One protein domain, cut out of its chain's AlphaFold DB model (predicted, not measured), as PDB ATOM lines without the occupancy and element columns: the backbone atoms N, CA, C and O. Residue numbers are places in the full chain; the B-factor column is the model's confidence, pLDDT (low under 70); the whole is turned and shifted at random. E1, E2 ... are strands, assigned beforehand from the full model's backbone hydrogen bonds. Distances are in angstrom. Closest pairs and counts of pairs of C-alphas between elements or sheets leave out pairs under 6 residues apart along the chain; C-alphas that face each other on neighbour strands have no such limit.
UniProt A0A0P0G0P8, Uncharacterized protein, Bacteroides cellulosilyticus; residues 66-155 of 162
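This is residues 66 to 155 of the 162 residues of an uncharacterized protein of Bacteroides cellulosilyticus (UniProt A0A0P0G0P8). Two three-stranded, strongly twisted sheets stand face to face as a small, loose sandwich, E1, E6 and E5 in one layer and E2, E3 and E4 in the other, with the strands running along the length of an elongated body. The links after E1, E3 and E5 turn at one end of the body; the links after E2 and E4, with residues 66 and 155, are at the other. The printed part has 90 residues with six named strands, E1 to E6 along the chain, and no named helix. The class is all strand, and the sheets, in the orders E1 - E6 - E5 and E2 - E3 - E4, are antiparallel. The whole is only just loose, close to compact, with a radius of gyration of the C-alphas of 14.7 A, and spans 44 by 27 by 17 A.

E1 is residues 66 to 74, 25.5 A from first to last C-alpha, and begins at C-alpha 66 (273.251, 263.454, 177.398). E2 is residues 85 to 92, 23.4 A long, and E3 is residues 99 to 107, 25.1 A long. E4 is residues 117 to 125, 24.4 A long, and ends at C-alpha 125 (286.321, 274.349, 195.108). E5 is residues 133 to 139, 20.7 A long. E6, the longest strand, is residues 144 to 154, 32.3 A long, and ends at C-alpha 154 (277.928, 269.052, 177.758).

E1 is an edge strand and the antiparallel neighbour of E6, with 159 degrees between their directions; N 70 and O 149 are 2.9 A apart, within hydrogen-bond range. E6 is the inner strand, and E5 is the other edge; E5 and E6 form a hairpin, with N 146 and O 137 at 2.8 A. E2, E3 and E4 form a meander, each strand the antiparallel neighbour of the one before. In the hairpin of E2 and E3, N 89 and O 102 are 2.8 A apart; in the hairpin of E3 and E4, N 105 and O 119 are 2.8 A apart. Between the sheets, E4 and E5 are near each other, with 5 pairs of C-alphas within 10 A. E1 and E2 are apart, as are E3 and E6.

The two C-alphas farthest apart, those of Thr 80 and Thr 155, are 45.4 A apart, while the C-alphas of Ser 66 and Thr 155 are 7.9 A apart. The printed part has no cut. The link E5 to E6 is tight, the other four are short, and there is no long link. The mean pLDDT of the printed part is 74.5; residues 66 to 83, 93 to 97, 128 to 130 and 150 to 155 are under 70.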
ATOM      1  N   SER A  66     273.431 264.625 176.539       47.97
ATOM      2  CA  SER A  66     273.251 263.454 177.398       47.97
ATOM      3  C   SER A  66     273.117 263.937 178.842       47.97
ATOM      4  O   SER A  66     274.075 264.421 179.446       47.97
ATOM      5  N   ALA A  67     271.903 263.870 179.388       50.94
ATOM      6  CA  ALA A  67     271.679 264.087 180.811       50.94
ATOM      7  C   ALA A  67     271.970 262.778 181.552       50.94
ATOM      8  O   ALA A  67     271.331 261.759 181.297       50.94
ATOM      9  N   SER A  68     272.940 262.804 182.461       55.56
ATOM     10  CA  SER A  68     273.150 261.716 183.415       55.56
ATOM     11  C   SER A  68     272.506 262.129 184.732       55.56
ATOM     12  O   SER A  68     272.852 263.171 185.288       55.56
ATOM     13  N   ASN A  69     271.566 261.335 185.235       52.56
ATOM     14  CA  ASN A  69     270.888 261.621 186.497       52.56
ATOM     15  C   ASN A  69     271.442 260.713 187.594       52.56
ATOM     16  O   ASN A  69     271.619 259.514 187.383       52.56
ATOM     17  N   SER A  70     271.692 261.277 188.773       61.31
ATOM     18  CA  SER A  70     272.018 260.511 189.973       61.31
ATOM     19  C   SER A  70     270.827 260.586 190.924       61.31
ATOM     20  O   SER A  70     270.391 261.674 191.304       61.31
ATOM     21  N   LEU A  71     270.269 259.431 191.281       57.34
ATOM     22  CA  LEU A  71     269.117 259.341 192.175       57.34
ATOM     23  C   LEU A  71     269.591 259.084 193.604       57.34
ATOM     24  O   LEU A  71     270.301 258.113 193.849       57.34
ATOM     25  N   ILE A  72     269.166 259.933 194.540       66.38
ATOM     26  CA  ILE A  72     269.384 259.721 195.969       66.38
ATOM     27  C   ILE A  72     268.014 259.618 196.635       66.38
ATOM     28  O   ILE A  72     267.206 260.550 196.611       66.38
ATOM     29  N   ILE A  73     267.732 258.443 197.190       62.78
ATOM     30  CA  ILE A  73     266.455 258.136 197.830       62.78
ATOM     31  C   ILE A  73     266.646 258.262 199.340       62.78
ATOM     32  O   ILE A  73     267.545 257.642 199.903       62.78
ATOM     33  N   PHE A  74     265.802 259.070 199.979       65.25
ATOM     34  CA  PHE A  74     265.729 259.167 201.431       65.25
ATOM     35  C   PHE A  74     264.394 258.583 201.876       65.25
ATOM     36  O   PHE A  74     263.359 259.248 201.843       65.25
ATOM     37  N   GLU A  75     264.417 257.324 202.291       63.00
ATOM     38  CA  GLU A  75     263.252 256.677 202.882       63.00
ATOM     39  C   GLU A  75     263.404 256.790 204.396       63.00
ATOM     40  O   GLU A  75     264.312 256.174 204.958       63.00
ATOM     41  N   PRO A  76     262.604 257.622 205.086       59.94
ATOM     42  CA  PRO A  76     262.512 257.451 206.521       59.94
ATOM     43  C   PRO A  76     261.948 256.044 206.762       59.94
ATOM     44  O   PRO A  76     260.955 255.670 206.133       59.94
ATOM     45  N   GLU A  77     262.539 255.271 207.683       57.88
ATOM     46  CA  GLU A  77     261.764 254.212 208.343       57.88
ATOM     47  C   GLU A  77     260.448 254.843 208.783       57.88
ATOM     48  O   GLU A  77     260.461 256.015 209.162       57.88
ATOM     49  N   ILE A  78     259.331 254.119 208.676       57.44
ATOM     50  CA  ILE A  78     258.001 254.599 209.066       57.44
ATOM     51  C   ILE A  78     258.083 255.028 210.535       57.44
ATOM     52  O   ILE A  78     257.935 254.246 211.466       57.44
ATOM     53  N   SER A  79     258.425 256.288 210.722       53.41
ATOM     54  CA  SER A  79     258.891 256.874 211.956       53.41
ATOM     55  C   SER A  79     258.100 258.145 212.045       53.41
ATOM     56  O   SER A  79     258.176 259.020 211.181       53.41
ATOM     57  N   THR A  80     257.347 258.244 213.125       55.19
ATOM     58  CA  THR A  80     256.606 259.433 213.533       55.19
ATOM     59  C   THR A  80     257.497 260.674 213.673       55.19
ATOM     60  O   THR A  80     256.988 261.766 213.892       55.19
ATOM     61  N   ASN A  81     258.820 260.539 213.503       61.03
ATOM     62  CA  ASN A  81     259.810 261.597 213.634       61.03
ATOM     63  C   ASN A  81     260.683 261.747 212.382       61.03
ATOM     64  O   ASN A  81     261.872 261.407 212.404       61.03
ATOM     65  N   PRO A  82     260.131 262.303 211.297       63.47
ATOM     66  CA  PRO A  82     260.913 262.700 210.141       63.47
ATOM     67  C   PRO A  82     262.087 263.631 210.524       63.47
ATOM     68  O   PRO A  82     261.874 264.707 211.077       63.47
ATOM     69  N   LYS A  83     263.340 263.235 210.238       68.12
ATOM     70  CA  LYS A  83     264.554 263.999 210.611       68.12
ATOM     71  C   LYS A  83     265.118 264.844 209.466       68.12
ATOM     72  O   LYS A  83     265.049 264.454 208.300       68.12
ATOM     73  N   SER A  84     265.722 265.976 209.829       78.56
ATOM     74  CA  SER A  84     266.630 266.731 208.962       78.56
ATOM     75  C   SER A  84     267.930 265.955 208.749       78.56
ATOM     76  O   SER A  84     268.412 265.282 209.659       78.56
ATOM     77  N   THR A  85     268.510 266.061 207.560       80.75
ATOM     78  CA  THR A  85     269.780 265.418 207.207       80.75
ATOM     79  C   THR A  85     270.589 266.319 206.279       80.75
ATOM     80  O   THR A  85     270.105 267.351 205.811       80.75
ATOM     81  N   SER A  86     271.835 265.952 206.009       84.00
ATOM     82  CA  SER A  86     272.682 266.674 205.069       84.00
ATOM     83  C   SER A  86     273.486 265.731 204.194       84.00
ATOM     84  O   SER A  86     273.893 264.661 204.641       84.00
ATOM     85  N   LEU A  87     273.769 266.173 202.975       85.38
ATOM     86  CA  LEU A  87     274.611 265.466 202.023       85.38
ATOM     87  C   LEU A  87     275.720 266.387 201.516       85.38
ATOM     88  O   LEU A  87     275.458 267.513 201.087       85.38
ATOM     89  N   LEU A  88     276.952 265.885 201.516       86.44
ATOM     90  CA  LEU A  88     278.080 266.533 200.856       86.44
ATOM     91  C   LEU A  88     278.187 266.027 199.412       86.44
ATOM     92  O   LEU A  88     278.300 264.827 199.175       86.44
ATOM     93  N   ILE A  89     278.162 266.946 198.450       82.75
ATOM     94  CA  ILE A  89     278.197 266.648 197.017       82.75
ATOM     95  C   ILE A  89     279.438 267.299 196.411       82.75
ATOM     96  O   ILE A  89     279.626 268.510 196.511       82.75
ATOM     97  N   SER A  90     280.256 266.508 195.723       83.00
ATOM     98  CA  SER A  90     281.419 266.996 194.979       83.00
ATOM     99  C   SER A  90     281.165 266.836 193.485       83.00
ATOM    100  O   SER A  90     280.924 265.724 193.016       83.00
ATOM    101  N   VAL A  91     281.233 267.926 192.718       77.00
ATOM    102  CA  VAL A  91     281.000 267.908 191.264       77.00
ATOM    103  C   VAL A  91     282.190 268.506 190.529       77.00
ATOM    104  O   VAL A  91     282.556 269.656 190.753       77.00
ATOM    105  N   ALA A  92     282.786 267.735 189.622       72.62
ATOM    106  CA  ALA A  92     283.812 268.234 188.711       72.62
ATOM    107  C   ALA A  92     283.177 268.923 187.492       72.62
ATOM    108  O   ALA A  92     282.193 268.426 186.925       72.62
ATOM    109  N   ALA A  93     283.785 270.018 187.028       62.69
ATOM    110  CA  ALA A  93     283.591 270.461 185.649       62.69
ATOM    111  C   ALA A  93     284.079 269.351 184.692       62.69
ATOM    112  O   ALA A  93     284.910 268.523 185.076       62.69
ATOM    113  N   SER A  94     283.501 269.261 183.488       61.16
ATOM    114  CA  SER A  94     283.815 268.189 182.529       61.16
ATOM    115  C   SER A  94     285.331 267.983 182.375       61.16
ATOM    116  O   SER A  94     286.098 268.940 182.369       61.16
ATOM    117  N   GLY A  95     285.769 266.723 182.284       59.78
ATOM    118  CA  GLY A  95     287.187 266.389 182.080       59.78
ATOM    119  C   GLY A  95     288.046 266.256 183.344       59.78
ATOM    120  O   GLY A  95     289.263 266.214 183.221       59.78
ATOM    121  N   GLY A  96     287.455 266.160 184.543       59.66
ATOM    122  CA  GLY A  96     288.200 265.805 185.765       59.66
ATOM    123  C   GLY A  96     288.963 266.959 186.425       59.66
ATOM    124  O   GLY A  96     289.873 266.718 187.211       59.66
ATOM    125  N   GLY A  97     288.600 268.208 186.113       67.06
ATOM    126  CA  GLY A  97     289.166 269.394 186.762       67.06
ATOM    127  C   GLY A  97     288.755 269.551 188.233       67.06
ATOM    128  O   GLY A  97     287.956 268.775 188.761       67.06
ATOM    129  N   VAL A  98     289.283 270.598 188.880       75.00
ATOM    130  CA  VAL A  98     289.024 270.938 190.295       75.00
ATOM    131  C   VAL A  98     287.529 270.858 190.615       75.00
ATOM    132  O   VAL A  98     286.706 271.513 189.968       75.00
ATOM    133  N   MET A  99     287.179 270.050 191.616       80.62
ATOM    134  CA  MET A  99     285.790 269.832 192.012       80.62
ATOM    135  C   MET A  99     285.228 271.055 192.739       80.62
ATOM    136  O   MET A  99     285.946 271.734 193.467       80.62
ATOM    137  N   SER A 100     283.941 271.328 192.555       84.25
ATOM    138  CA  SER A 100     283.155 272.213 193.416       84.25
ATOM    139  C   SER A 100     282.456 271.363 194.478       84.25
ATOM    140  O   SER A 100     281.834 270.350 194.148       84.25
ATOM    141  N   HIS A 101     282.541 271.779 195.738       86.25
ATOM    142  CA  HIS A 101     281.921 271.095 196.870       86.25
ATOM    143  C   HIS A 101     280.672 271.845 197.320       86.25
ATOM    144  O   HIS A 101     280.708 273.062 197.528       86.25
ATOM    145  N   TYR A 102     279.581 271.113 197.502       87.94
ATOM    146  CA  TYR A 102     278.296 271.635 197.933       87.94
ATOM    147  C   TYR A 102     277.797 270.883 199.161       87.94
ATOM    148  O   TYR A 102     277.777 269.654 199.170       87.94
ATOM    149  N   LEU A 103     277.346 271.621 200.170       90.00
ATOM    150  CA  LEU A 103     276.580 271.071 201.279       90.00
ATOM    151  C   LEU A 103     275.094 271.251 200.974       90.00
ATOM    152  O   LEU A 103     274.609 272.378 200.853       90.00
ATOM    153  N   MET A 104     274.384 270.135 200.840       89.94
ATOM    154  CA  MET A 104     272.932 270.106 200.766       89.94
ATOM    155  C   MET A 104     272.375 269.857 202.164       89.94
ATOM    156  O   MET A 104     272.559 268.776 202.719       89.94
ATOM    157  N   SER A 105     271.671 270.836 202.717       90.00
ATOM    158  CA  SER A 105     270.910 270.689 203.956       90.00
ATOM    159  C   SER A 105     269.455 270.389 203.620       90.00
ATOM    160  O   SER A 105     268.811 271.151 202.896       90.00
ATOM    161  N   ILE A 106     268.939 269.285 204.148       88.38
ATOM    162  CA  ILE A 106     267.559 268.835 203.989       88.38
ATOM    163  C   ILE A 106     266.887 269.019 205.341       88.38
ATOM    164  O   ILE A 106     267.119 268.253 206.274       88.38
ATOM    165  N   ASN A 107     266.077 270.064 205.452       88.12
ATOM    166  CA  ASN A 107     265.446 270.464 206.696       88.12
ATOM    167  C   ASN A 107     263.973 270.086 206.684       88.12
ATOM    168  O   ASN A 107     263.231 270.460 205.770       88.12
ATOM    169  N   ARG A 108     263.537 269.382 207.725       84.62
ATOM    170  CA  ARG A 108     262.130 269.055 207.929       84.62
ATOM    171  C   ARG A 108     261.761 269.275 209.387       84.62
ATOM    172  O   ARG A 108     262.517 268.905 210.282       84.62
ATOM    173  N   ALA A 109     260.625 269.929 209.607       82.12
ATOM    174  CA  ALA A 109     260.101 270.136 210.947       82.12
ATOM    175  C   ALA A 109     259.728 268.788 211.581       82.12
ATOM    176  O   ALA A 109     259.314 267.866 210.872       82.12
ATOM    177  N   SER A 110     259.863 268.701 212.908       77.75
ATOM    178  CA  SER A 110     259.414 267.532 213.670       77.75
ATOM    179  C   SER A 110     257.956 267.227 213.338       77.75
ATOM    180  O   SER A 110     257.167 268.154 213.166       77.75
ATOM    181  N   GLU A 111     257.626 265.941 213.212       75.75
ATOM    182  CA  GLU A 111     256.257 265.452 212.961       75.75
ATOM    183  C   GLU A 111     255.618 265.948 211.641       75.75
ATOM    184  O   GLU A 111     254.436 265.727 211.389       75.75
ATOM    185  N   SER A 112     256.384 266.592 210.749       79.94
ATOM    186  CA  SER A 112     255.872 267.067 209.463       79.94
ATOM    187  C   SER A 112     256.089 266.052 208.345       79.94
ATOM    188  O   SER A 112     257.222 265.733 207.979       79.94
ATOM    189  N   MET A 113     254.993 265.629 207.716       80.50
ATOM    190  CA  MET A 113     255.022 264.809 206.497       80.50
ATOM    191  C   MET A 113     255.134 265.645 205.217       80.50
ATOM    192  O   MET A 113     255.205 265.101 204.118       80.50
ATOM    193  N   LYS A 114     255.173 266.978 205.334       85.12
ATOM    194  CA  LYS A 114     255.324 267.869 204.183       85.12
ATOM    195  C   LYS A 114     256.699 267.717 203.538       85.12
ATOM    196  O   LYS A 114     257.670 267.276 204.163       85.12
ATOM    197  N   LYS A 115     256.780 268.137 202.273       85.88
ATOM    198  CA  LYS A 115     258.042 268.202 201.530       85.88
ATOM    199  C   LYS A 115     259.127 268.945 202.340       85.88
ATOM    200  O   LYS A 115     258.845 270.019 202.881       85.88
ATOM    201  N   PRO A 116     260.360 268.413 202.432       87.38
ATOM    202  CA  PRO A 116     261.437 269.086 203.149       87.38
ATOM    203  C   PRO A 116     261.893 270.356 202.421       87.38
ATOM    204  O   PRO A 116     261.814 270.465 201.197       87.38
ATOM    205  N   THR A 117     262.431 271.306 203.183       90.19
ATOM    206  CA  THR A 117     263.144 272.461 202.628       90.19
ATOM    207  C   THR A 117     264.579 272.057 202.320       90.19
ATOM    208  O   THR A 117     265.277 271.544 203.193       90.19
ATOM    209  N   ILE A 118     265.032 272.303 201.092       88.25
ATOM    210  CA  ILE A 118     266.391 271.977 200.653       88.25
ATOM    211  C   ILE A 118     267.170 273.267 200.421       88.25
ATOM    212  O   ILE A 118     266.729 274.134 199.668       88.25
ATOM    213  N   ILE A 119     268.342 273.368 201.045       89.00
ATOM    214  CA  ILE A 119     269.288 274.473 200.863       89.00
ATOM    215  C   ILE A 119     270.587 273.884 200.325       89.00
ATOM    216  O   ILE A 119     271.138 272.962 200.921       89.00
ATOM    217  N   LEU A 120     271.077 274.414 199.207       86.88
ATOM    218  CA  LEU A 120     272.330 273.988 198.593       86.88
ATOM    219  C   LEU A 120     273.340 275.135 198.645       86.88
ATOM    220  O   LEU A 120     273.180 276.132 197.945       86.88
ATOM    221  N   ASN A 121     274.393 274.975 199.443       89.19
ATOM    222  CA  ASN A 121     275.461 275.963 199.569       89.19
ATOM    223  C   ASN A 121     276.751 275.426 198.960       89.19
ATOM    224  O   ASN A 121     277.169 274.314 199.284       89.19
ATOM    225  N   ARG A 122     277.423 276.217 198.117       88.62
ATOM    226  CA  ARG A 122     278.801 275.909 197.714       88.62
ATOM    227  C   ARG A 122     279.723 276.221 198.886       88.62
ATOM    228  O   ARG A 122     279.777 277.365 199.324       88.62
ATOM    229  N   ILE A 123     280.455 275.222 199.361       91.94
ATOM    230  CA  ILE A 123     281.357 275.354 200.514       91.94
ATOM    231  C   ILE A 123     282.837 275.374 200.117       91.94
ATOM    232  O   ILE A 123     283.692 275.652 200.948       91.94
ATOM    233  N   GLY A 124     283.159 275.101 198.850       88.50
ATOM    234  CA  GLY A 124     284.531 275.186 198.361       88.50
ATOM    235  C   GLY A 124     284.697 274.751 196.911       88.50
ATOM    236  O   GLY A 124     283.742 274.327 196.253       88.50
ATOM    237  N   GLY A 125     285.934 274.836 196.427       84.19
ATOM    238  CA  GLY A 125     286.321 274.349 195.108       84.19
ATOM    239  C   GLY A 125     286.144 275.358 193.970       84.19
ATOM    240  O   GLY A 125     286.155 276.569 194.183       84.19
ATOM    241  N   SER A 126     286.006 274.849 192.743       77.50
ATOM    242  CA  SER A 126     285.943 275.674 191.526       77.50
ATOM    243  C   SER A 126     284.728 276.611 191.502       77.50
ATOM    244  O   SER A 126     283.635 276.254 191.954       77.50
ATOM    245  N   SER A 127     284.892 277.800 190.914       71.00
ATOM    246  CA  SER A 127     283.820 278.785 190.727       71.00
ATOM    247  C   SER A 127     282.859 278.460 189.575       71.00
ATOM    248  O   SER A 127     282.012 279.291 189.252       71.00
ATOM    249  N   SER A 128     282.975 277.270 188.968       65.31
ATOM    250  CA  SER A 128     282.211 276.877 187.778       65.31
ATOM    251  C   SER A 128     280.699 277.108 187.917       65.31
ATOM    252  O   SER A 128     280.114 276.902 188.981       65.31
ATOM    253  N   SER A 129     280.051 277.495 186.813       59.72
ATOM    254  CA  SER A 129     278.605 277.759 186.739       59.72
ATOM    255  C   SER A 129     277.734 276.497 186.802       59.72
ATOM    256  O   SER A 129     276.510 276.590 186.723       59.72
ATOM    257  N   ASN A 130     278.337 275.311 186.929       64.31
ATOM    258  CA  ASN A 130     277.634 274.032 186.984       64.31
ATOM    259  C   ASN A 130     277.121 273.764 188.402       64.31
ATOM    260  O   ASN A 130     277.554 272.826 189.073       64.31
ATOM    261  N   VAL A 131     276.201 274.611 188.864       70.69
ATOM    262  CA  VAL A 131     275.460 274.358 190.102       70.69
ATOM    263  C   VAL A 131     274.607 273.100 189.890       70.69
ATOM    264  O   VAL A 131     273.857 273.051 188.907       70.69
ATOM    265  N   PRO A 132     274.709 272.080 190.764       74.25
ATOM    266  CA  PRO A 132     273.858 270.902 190.691       74.25
ATOM    267  C   PRO A 132     272.390 271.317 190.692       74.25
ATOM    268  O   PRO A 132     271.939 272.035 191.586       74.25
ATOM    269  N   LYS A 133     271.643 270.867 189.687       77.88
ATOM    270  CA  LYS A 133     270.190 271.022 189.671       77.88
ATOM    271  C   LYS A 133     269.574 269.817 190.354       77.88
ATOM    272  O   LYS A 133     270.117 268.714 190.290       77.88
ATOM    273  N   PHE A 134     268.441 270.026 191.007       78.62
ATOM    274  CA  PHE A 134     267.717 268.937 191.632       78.62
ATOM    275  C   PHE A 134     266.213 269.093 191.479       78.62
ATOM    276  O   PHE A 134     265.690 270.202 191.364       78.62
ATOM    277  N   LYS A 135     265.529 267.954 191.514       83.00
ATOM    278  CA  LYS A 135     264.080 267.860 191.659       83.00
ATOM    279  C   LYS A 135     263.756 267.161 192.969       83.00
ATOM    280  O   LYS A 135     264.499 266.289 193.420       83.00
ATOM    281  N   LEU A 136     262.635 267.554 193.559       85.12
ATOM    282  CA  LEU A 136     262.108 266.963 194.778       85.12
ATOM    283  C   LEU A 136     260.784 266.282 194.455       85.12
ATOM    284  O   LEU A 136     259.883 266.904 193.893       85.12
ATOM    285  N   TRP A 137     260.673 265.021 194.846       85.94
ATOM    286  CA  TRP A 137     259.398 264.324 194.943       85.94
ATOM    287  C   TRP A 137     259.123 264.027 196.414       85.94
ATOM    288  O   TRP A 137     260.053 263.710 197.154       85.94
ATOM    289  N   ALA A 138     257.871 264.132 196.837       84.50
ATOM    290  CA  ALA A 138     257.453 263.789 198.186       84.50
ATOM    291  C   ALA A 138     256.058 263.162 198.150       84.50
ATOM    292  O   ALA A 138     255.211 263.593 197.366       84.50
ATOM    293  N   ASP A 139     255.834 262.184 199.016       84.25
ATOM    294  CA  ASP A 139     254.511 261.680 199.361       84.25
ATOM    295  C   ASP A 139     254.143 262.220 200.742       84.25
ATOM    296  O   ASP A 139     254.693 261.810 201.763       84.25
ATOM    297  N   GLU A 140     253.218 263.178 200.766       83.69
ATOM    298  CA  GLU A 140     252.830 263.862 202.000       83.69
ATOM    299  C   GLU A 140     251.968 262.998 202.934       83.69
ATOM    300  O   GLU A 140     251.731 263.406 204.069       83.69
ATOM    301  N   ASN A 141     251.518 261.816 202.492       82.06
ATOM    302  CA  ASN A 141     250.776 260.878 203.339       82.06
ATOM    303  C   ASN A 141     251.721 259.998 204.164       82.06
ATOM    304  O   ASN A 141     251.444 259.698 205.323       82.06
ATOM    305  N   THR A 142     252.843 259.589 203.567       78.94
ATOM    306  CA  THR A 142     253.829 258.684 204.182       78.94
ATOM    307  C   THR A 142     255.077 259.409 204.679       78.94
ATOM    308  O   THR A 142     255.869 258.837 205.425       78.94
ATOM    309  N   GLY A 143     255.276 260.670 204.286       77.75
ATOM    310  CA  GLY A 143     256.482 261.433 204.597       77.75
ATOM    311  C   GLY A 143     257.717 260.959 203.826       77.75
ATOM    312  O   GLY A 143     258.827 261.415 204.119       77.75
ATOM    313  N   ALA A 144     257.564 260.062 202.852       80.50
ATOM    314  CA  ALA A 144     258.653 259.656 201.976       80.50
ATOM    315  C   ALA A 144     259.037 260.804 201.029       80.50
ATOM    316  O   ALA A 144     258.172 261.529 200.533       80.50
ATOM    317  N   PHE A 145     260.330 260.972 200.738       82.62
ATOM    318  CA  PHE A 145     260.777 261.946 199.742       82.62
ATOM    319  C   PHE A 145     262.007 261.467 198.962       82.62
ATOM    320  O   PHE A 145     262.777 260.619 199.400       82.62
ATOM    321  N   LYS A 146     262.195 262.014 197.761       83.69
ATOM    322  CA  LYS A 146     263.299 261.673 196.855       83.69
ATOM    323  C   LYS A 146     263.959 262.945 196.358       83.69
ATOM    324  O   LYS A 146     263.270 263.852 195.890       83.69
ATOM    325  N   VAL A 147     265.287 262.982 196.418       81.88
ATOM    326  CA  VAL A 147     266.084 264.063 195.836       81.88
ATOM    327  C   VAL A 147     266.752 263.527 194.580       81.88
ATOM    328  O   VAL A 147     267.586 262.624 194.617       81.88
ATOM    329  N   ILE A 148     266.367 264.082 193.439       78.88
ATOM    330  CA  ILE A 148     266.862 263.655 192.135       78.88
ATOM    331  C   ILE A 148     267.876 264.694 191.681       78.88
ATOM    332  O   ILE A 148     267.488 265.821 191.379       78.88
ATOM    333  N   LEU A 149     269.160 264.335 191.657       75.94
ATOM    334  CA  LEU A 149     270.220 265.208 191.163       75.94
ATOM    335  C   LEU A 149     270.316 265.066 189.642       75.94
ATOM    336  O   LEU A 149     270.570 263.980 189.115       75.94
ATOM    337  N   GLU A 150     270.138 266.176 188.937       69.81
ATOM    338  CA  GLU A 150     270.229 266.230 187.481       69.81
ATOM    339  C   GLU A 150     271.575 266.832 187.077       69.81
ATOM    340  O   GLU A 150     271.895 267.977 187.420       69.81
ATOM    341  N   ARG A 151     272.368 266.068 186.317       63.28
ATOM    342  CA  ARG A 151     273.605 266.562 185.714       63.28
ATOM    343  C   ARG A 151     273.427 266.667 184.207       63.28
ATOM    344  O   ARG A 151     273.318 265.671 183.496       63.28
ATOM    345  N   ILE A 152     273.465 267.898 183.708       56.50
ATOM    346  CA  ILE A 152     273.577 268.154 182.273       56.50
ATOM    347  C   ILE A 152     275.057 268.020 181.914       56.50
ATOM    348  O   ILE A 152     275.885 268.806 182.379       56.50
ATOM    349  N   GLN A 153     275.406 267.002 181.131       53.50
ATOM    350  CA  GLN A 153     276.763 266.833 180.630       53.50
ATOM    351  C   GLN A 153     276.842 267.422 179.221       53.50
ATOM    352  O   GLN A 153     276.234 266.909 178.286       53.50
ATOM    353  N   TYR A 154     277.592 268.513 179.072       50.34
ATOM    354  CA  TYR A 154     277.928 269.052 177.758       50.34
ATOM    355  C   TYR A 154     279.152 268.309 177.217       50.34
ATOM    356  O   TYR A 154     280.247 268.410 177.776       50.34
ATOM    357  N   THR A 155     278.980 267.557 176.132       45.69
ATOM    358  CA  THR A 155     280.107 266.939 175.423       45.69
ATOM    359  C   THR A 155     280.768 267.986 174.525       45.69
ATOM    360  O   THR A 155     280.109 268.563 173.659       45.69
TER     361      THR A 155